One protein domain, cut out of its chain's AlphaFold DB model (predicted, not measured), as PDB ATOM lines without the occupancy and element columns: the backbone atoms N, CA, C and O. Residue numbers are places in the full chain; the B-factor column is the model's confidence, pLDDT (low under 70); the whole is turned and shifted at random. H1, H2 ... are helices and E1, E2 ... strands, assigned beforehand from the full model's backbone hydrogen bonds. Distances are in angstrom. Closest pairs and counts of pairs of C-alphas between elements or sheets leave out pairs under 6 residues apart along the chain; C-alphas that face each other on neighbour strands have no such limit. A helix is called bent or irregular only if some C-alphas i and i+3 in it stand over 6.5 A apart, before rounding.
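AT A GLANCE: This is residues 7 to 45 and 61 to 70 of the 70 residues of the protein "GrpB family protein" of Acinetobacter guillouiae (UniProt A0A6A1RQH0). One long helix, H1, makes most of the length; after it the chain folds back, with strand E1 beside H1, and short helix H2 is near H1's last residue. The printed part has 49 residues, with H1, E1 and H2 in that order, mostly helix. It is loose, with a radius of gyration of the C-alphas of 13.1 A, and elongated, spanning 38 by 19 by 15 A.

IN THESE COORDINATES: H1, residues 7 to 27, runs 31.2 A from C-alpha 7 at (13.024, 27.952, 186.495). It is irregular: C-alphas 8 and 11 are 7.5 A apart. E1 is residues 32 to 36, 12.3 A. H2, residues 64 to 68, 6.5 A, ends at C-alpha 68 (12.410, 22.759, 156.762).

HOW THE PARTS SIT: The closest C-alphas of H1 and E1, Gln 21 and Ile 33, are 6.6 A apart. E1 pairs with no named strand. H1 and H2 are close but not clearly touching; their closest C-alphas, Leu 27 and Pro 64, are 7.4 A apart. E1 and H2 are apart. Every O i to N i+4 pair is within hydrogen-bond range in H2, and 15 of 17 in H1.

THE WHOLE: The farthest C-alphas, Glu 7 and Asn 62, are 38.4 A apart. Residues 46 to 60 are not printed; C-alphas 45 and 61 are 33.1 A apart. Residues 63 to 70 have pLDDT under 70.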
ATOM      1  N   GLU A   7      13.448  29.280 186.033       98.31
ATOM      2  CA  GLU A   7      13.024  27.952 186.495       98.31
ATOM      3  C   GLU A   7      11.715  27.452 185.862       98.31
ATOM      4  O   GLU A   7      11.530  26.246 185.709       98.31
ATOM      5  N   GLU A   8      10.835  28.361 185.434       98.31
ATOM      6  CA  GLU A   8       9.550  28.015 184.824       98.31
ATOM      7  C   GLU A   8       9.685  27.606 183.348       98.31
ATOM      8  O   GLU A   8       8.831  26.876 182.845       98.31
ATOM      9  N   TYR A   9      10.723  28.070 182.633       98.19
ATOM     10  CA  TYR A   9      10.814  27.885 181.173       98.19
ATOM     11  C   TYR A   9      12.149  27.330 180.658       98.19
ATOM     12  O   TYR A   9      12.153  26.598 179.662       98.19
ATOM     13  N   GLN A  10      13.282  27.636 181.300       98.69
ATOM     14  CA  GLN A  10      14.602  27.252 180.791       98.69
ATOM     15  C   GLN A  10      14.806  25.730 180.738       98.69
ATOM     16  O   GLN A  10      15.321  25.268 179.721       98.69
ATOM     17  N   PRO A  11      14.377  24.908 181.724       98.62
ATOM     18  CA  PRO A  11      14.549  23.454 181.637       98.62
ATOM     19  C   PRO A  11      13.890  22.845 180.393       98.62
ATOM     20  O   PRO A  11      14.489  22.025 179.697       98.62
ATOM     21  N   LEU A  12      12.676  23.298 180.068       98.38
ATOM     22  CA  LEU A  12      11.955  22.842 178.883       98.38
ATOM     23  C   LEU A  12      12.627  23.321 177.590       98.38
ATOM     24  O   LEU A  12      12.710  22.558 176.629       98.38
ATOM     25  N   CYS A  13      13.127  24.558 177.565       98.50
ATOM     26  CA  CYS A  13      13.849  25.093 176.410       98.50
ATOM     27  C   CYS A  13      15.156  24.339 176.152       98.50
ATOM     28  O   CYS A  13      15.402  23.968 175.012       98.50
ATOM     29  N   HIS A  14      15.943  24.028 177.187       98.56
ATOM     30  CA  HIS A  14      17.164  23.229 177.043       98.56
ATOM     31  C   HIS A  14      16.874  21.819 176.506       98.56
ATOM     32  O   HIS A  14      17.553  21.354 175.591       98.56
ATOM     33  N   ALA A  15      15.837  21.148 177.022       98.62
ATOM     34  CA  ALA A  15      15.445  19.824 176.536       98.62
ATOM     35  C   ALA A  15      15.004  19.861 175.061       98.62
ATOM     36  O   ALA A  15      15.403  19.013 174.261       98.62
ATOM     37  N   ARG A  16      14.217  20.875 174.683       98.50
ATOM     38  CA  ARG A  16      13.794  21.094 173.294       98.50
ATOM     39  C   ARG A  16      14.967  21.450 172.387       98.50
ATOM     40  O   ARG A  16      15.039  20.916 171.288       98.50
ATOM     41  N   PHE A  17      15.895  22.289 172.843       98.62
ATOM     42  CA  PHE A  17      17.105  22.613 172.096       98.62
ATOM     43  C   PHE A  17      17.912  21.351 171.786       98.62
ATOM     44  O   PHE A  17      18.222  21.112 170.625       98.62
ATOM     45  N   ALA A  18      18.178  20.498 172.780       98.50
ATOM     46  CA  ALA A  18      18.911  19.247 172.568       98.50
ATOM     47  C   ALA A  18      18.205  18.314 171.563       98.50
ATOM     48  O   ALA A  18      18.847  17.722 170.687       98.50
ATOM     49  N   TYR A  19      16.871  18.219 171.648       98.19
ATOM     50  CA  TYR A  19      16.066  17.477 170.679       98.19
ATOM     51  C   TYR A  19      16.219  18.045 169.261       98.19
ATOM     52  O   TYR A  19      16.625  17.319 168.351       98.19
ATOM     53  N   TYR A  20      15.954  19.340 169.069       96.88
ATOM     54  CA  TYR A  20      16.015  19.968 167.750       96.88
ATOM     55  C   TYR A  20      17.428  20.003 167.184       96.88
ATOM     56  O   TYR A  20      17.589  19.740 166.001       96.88
ATOM     57  N   GLN A  21      18.455  20.227 168.000       96.94
ATOM     58  CA  GLN A  21      19.845  20.157 167.557       96.94
ATOM     59  C   GLN A  21      20.154  18.786 166.938       96.94
ATOM     60  O   GLN A  21      20.801  18.715 165.896       96.94
ATOM     61  N   THR A  22      19.647  17.702 167.531       96.25
ATOM     62  CA  THR A  22      19.802  16.349 166.974       96.25
ATOM     63  C   THR A  22      19.067  16.201 165.639       96.25
ATOM     64  O   THR A  22      19.637  15.671 164.688       96.25
ATOM     65  N   GLN A  23      17.823  16.686 165.545       94.31
ATOM     66  CA  GLN A  23      17.037  16.602 164.305       94.31
ATOM     67  C   GLN A  23      17.652  17.442 163.176       94.31
ATOM     68  O   GLN A  23      17.783  16.968 162.052       94.31
ATOM     69  N   ILE A  24      18.080  18.666 163.483       91.75
ATOM     70  CA  ILE A  24      18.690  19.588 162.524       91.75
ATOM     71  C   ILE A  24      20.009  19.005 162.013       91.75
ATOM     72  O   ILE A  24      20.198  18.968 160.806       91.75
ATOM     73  N   LYS A  25      20.875  18.452 162.878       91.94
ATOM     74  CA  LYS A  25      22.125  17.792 162.439       91.94
ATOM     75  C   LYS A  25      21.897  16.587 161.527       91.94
ATOM     76  O   LYS A  25      22.743  16.294 160.687       91.94
ATOM     77  N   ALA A  26      20.780  15.876 161.689       90.81
ATOM     78  CA  ALA A  26      20.443  14.756 160.814       90.81
ATOM     79  C   ALA A  26      20.066  15.212 159.392       90.81
ATOM     80  O   ALA A  26      20.295  14.472 158.441       90.81
ATOM     81  N   LEU A  27      19.510  16.420 159.249       87.31
ATOM     82  CA  LEU A  27      19.119  17.012 157.962       87.31
ATOM     83  C   LEU A  27      20.238  17.857 157.337       87.31
ATOM     84  O   LEU A  27      20.416  17.856 156.124       87.31
ATOM     85  N   LEU A  28      20.977  18.577 158.177       88.69
ATOM     86  CA  LEU A  28      22.016  19.537 157.832       88.69
ATOM     87  C   LEU A  28      23.301  19.137 158.559       88.69
ATOM     88  O   LEU A  28      23.635  19.667 159.619       88.69
ATOM     89  N   THR A  29      24.004  18.146 158.012       86.88
ATOM     90  CA  THR A  29      25.153  17.512 158.679       86.88
ATOM     91  C   THR A  29      26.279  18.494 159.006       86.88
ATOM     92  O   THR A  29      26.963  18.313 160.012       86.88
ATOM     93  N   ASN A  30      26.438  19.544 158.198       89.38
ATOM     94  CA  ASN A  30      27.513  20.527 158.337       89.38
ATOM     95  C   ASN A  30      27.070  21.833 159.014       89.38
ATOM     96  O   ASN A  30      27.872  22.755 159.119       89.38
ATOM     97  N   ALA A  31      25.818  21.928 159.480       92.12
ATOM     98  CA  ALA A  31      25.321  23.159 160.079       92.12
ATOM     99  C   ALA A  31      25.966  23.461 161.437       92.12
ATOM    100  O   ALA A  31      26.072  22.589 162.311       92.12
ATOM    101  N   GLU A  32      26.287  24.733 161.663       95.81
ATOM    102  CA  GLU A  32      26.551  25.255 163.002       95.81
ATOM    103  C   GLU A  32      25.215  25.558 163.683       95.81
ATOM    104  O   GLU A  32      24.340  26.196 163.098       95.81
ATOM    105  N   ILE A  33      25.030  25.070 164.912       96.88
ATOM    106  CA  ILE A  33      23.751  25.170 165.626       96.88
ATOM    107  C   ILE A  33      24.001  25.655 167.045       96.88
ATOM    108  O   ILE A  33      24.629  24.947 167.839       96.88
ATOM    109  N   GLU A  34      23.434  26.810 167.381       98.38
ATOM    110  CA  GLU A  34      23.594  27.448 168.687       98.38
ATOM    111  C   GLU A  34      22.250  27.730 169.362       98.38
ATOM    112  O   GLU A  34      21.264  28.112 168.723       98.38
ATOM    113  N   HIS A  35      22.216  27.555 170.685       98.38
ATOM    114  CA  HIS A  35      21.090  27.977 171.515       98.38
ATOM    115  C   HIS A  35      21.248  29.464 171.823       98.38
ATOM    116  O   HIS A  35      22.137  29.855 172.582       98.38
ATOM    117  N   ILE A  36      20.386  30.295 171.242       98.50
ATOM    118  CA  ILE A  36      20.434  31.750 171.406       98.50
ATOM    119  C   ILE A  36      19.182  32.270 172.122       98.50
ATOM    120  O   ILE A  36      18.323  31.509 172.571       98.50
ATOM    121  N   GLY A  37      19.090  33.592 172.248       97.88
ATOM    122  CA  GLY A  37      17.963  34.251 172.895       97.88
ATOM    123  C   GLY A  37      17.986  34.129 174.417       97.88
ATOM    124  O   GLY A  37      18.942  33.676 175.041       97.88
ATOM    125  N   ALA A  38      16.910  34.580 175.058       98.12
ATOM    126  CA  ALA A  38      16.872  34.662 176.517       98.12
ATOM    127  C   ALA A  38      16.810  33.286 177.203       98.12
ATOM    128  O   ALA A  38      17.046  33.191 178.405       98.12
ATOM    129  N   SER A  39      16.472  32.209 176.488       98.12
ATOM    130  CA  SER A  39      16.485  30.857 177.055       98.12
ATOM    131  C   SER A  39      17.885  30.263 177.214       98.12
ATOM    132  O   SER A  39      18.006  29.315 177.984       98.12
ATOM    133  N   SER A  40      18.921  30.829 176.583       98.06
ATOM    134  CA  SER A  40      20.318  30.406 176.771       98.06
ATOM    135  C   SER A  40      21.106  31.262 177.769       98.06
ATOM    136  O   SER A  40      22.241  30.933 178.110       98.06
ATOM    137  N   ILE A  41      20.512  32.344 178.286       98.31
ATOM    138  CA  ILE A  41      21.138  33.222 179.281       98.31
ATOM    139  C   ILE A  41      20.680  32.794 180.686       98.31
ATOM    140  O   ILE A  41      19.486  32.901 180.992       98.31
ATOM    141  N   PRO A  42      21.587  32.344 181.575       97.94
ATOM    142  CA  PRO A  42      21.214  31.916 182.921       97.94
ATOM    143  C   PRO A  42      20.416  32.980 183.680       97.94
ATOM    144  O   PRO A  42      20.780  34.155 183.684       97.94
ATOM    145  N   ASN A  43      19.346  32.556 184.359       98.00
ATOM    146  CA  ASN A  43      18.486  33.403 185.202       98.00
ATOM    147  C   ASN A  43      17.713  34.518 184.475       98.00
ATOM    148  O   ASN A  43      17.115  35.374 185.131       98.00
ATOM    149  N   ALA A  44      17.693  34.534 183.141       98.25
ATOM    150  CA  ALA A  44      16.915  35.516 182.401       98.25
ATOM    151  C   ALA A  44      15.404  35.352 182.649       98.25
ATOM    152  O   ALA A  44      14.885  34.244 182.775       98.25
ATOM    153  N   ILE A  45      14.693  36.480 182.691       98.00
ATOM    154  CA  ILE A  45      13.227  36.538 182.662       98.00
ATOM    155  C   ILE A  45      12.813  36.769 181.209       98.00
ATOM    156  O   ILE A  45      13.310  37.691 180.561       98.00
ATOM    157  N   PHE A  61      21.736  26.238 151.546       75.44
ATOM    158  CA  PHE A  61      20.601  27.113 151.824       75.44
ATOM    159  C   PHE A  61      19.426  26.886 150.860       75.44
ATOM    160  O   PHE A  61      18.269  27.054 151.236       75.44
ATOM    161  N   ASN A  62      19.699  26.502 149.608       71.56
ATOM    162  CA  ASN A  62      18.688  26.563 148.547       71.56
ATOM    163  C   ASN A  62      17.724  25.361 148.486       71.56
ATOM    164  O   ASN A  62      16.612  25.549 148.007       71.56
ATOM    165  N   ASP A  63      18.102  24.171 148.971       66.56
ATOM    166  CA  ASP A  63      17.286  22.938 148.843       66.56
ATOM    167  C   ASP A  63      16.758  22.411 150.203       66.56
ATOM    168  O   ASP A  63      15.548  22.267 150.387       66.56
ATOM    169  N   PRO A  64      17.612  22.161 151.216       61.56
ATOM    170  CA  PRO A  64      17.175  21.644 152.518       61.56
ATOM    171  C   PRO A  64      16.356  22.633 153.365       61.56
ATOM    172  O   PRO A  64      15.384  22.234 154.007       61.56
ATOM    173  N   ILE A  65      16.727  23.921 153.384       63.03
ATOM    174  CA  ILE A  65      16.071  24.923 154.249       63.03
ATOM    175  C   ILE A  65      14.658  25.252 153.761       63.03
ATOM    176  O   ILE A  65      13.770  25.455 154.589       63.03
ATOM    177  N   GLN A  66      14.407  25.232 152.447       60.50
ATOM    178  CA  GLN A  66      13.047  25.381 151.918       60.50
ATOM    179  C   GLN A  66      12.107  24.281 152.427       60.50
ATOM    180  O   GLN A  66      10.977  24.584 152.795       60.50
ATOM    181  N   ASN A  67      12.581  23.035 152.525       58.72
ATOM    182  CA  ASN A  67      11.782  21.918 153.038       58.72
ATOM    183  C   ASN A  67      11.612  21.937 154.567       58.72
ATOM    184  O   ASN A  67      10.666  21.348 155.077       58.72
ATOM    185  N   PHE A  68      12.515  22.590 155.306       60.59
ATOM    186  CA  PHE A  68      12.410  22.759 156.762       60.59
ATOM    187  C   PHE A  68      11.437  23.882 157.167       60.59
ATOM    188  O   PHE A  68      10.872  23.849 158.257       60.59
ATOM    189  N   MET A  69      11.267  24.887 156.304       55.44
ATOM    190  CA  MET A  69      10.412  26.063 156.529       55.44
ATOM    191  C   MET A  69       8.974  25.897 155.994       55.44
ATOM    192  O   MET A  69       8.166  26.810 156.174       55.44
ATOM    193  N   ALA A  70       8.672  24.782 155.318       46.22
ATOM    194  CA  ALA A  70       7.355  24.440 154.771       46.22
ATOM    195  C   ALA A  70       6.539  23.580 155.749       46.22
ATOM    196  O   ALA A  70       5.311  23.813 155.837       46.22
TER     197      ALA A  70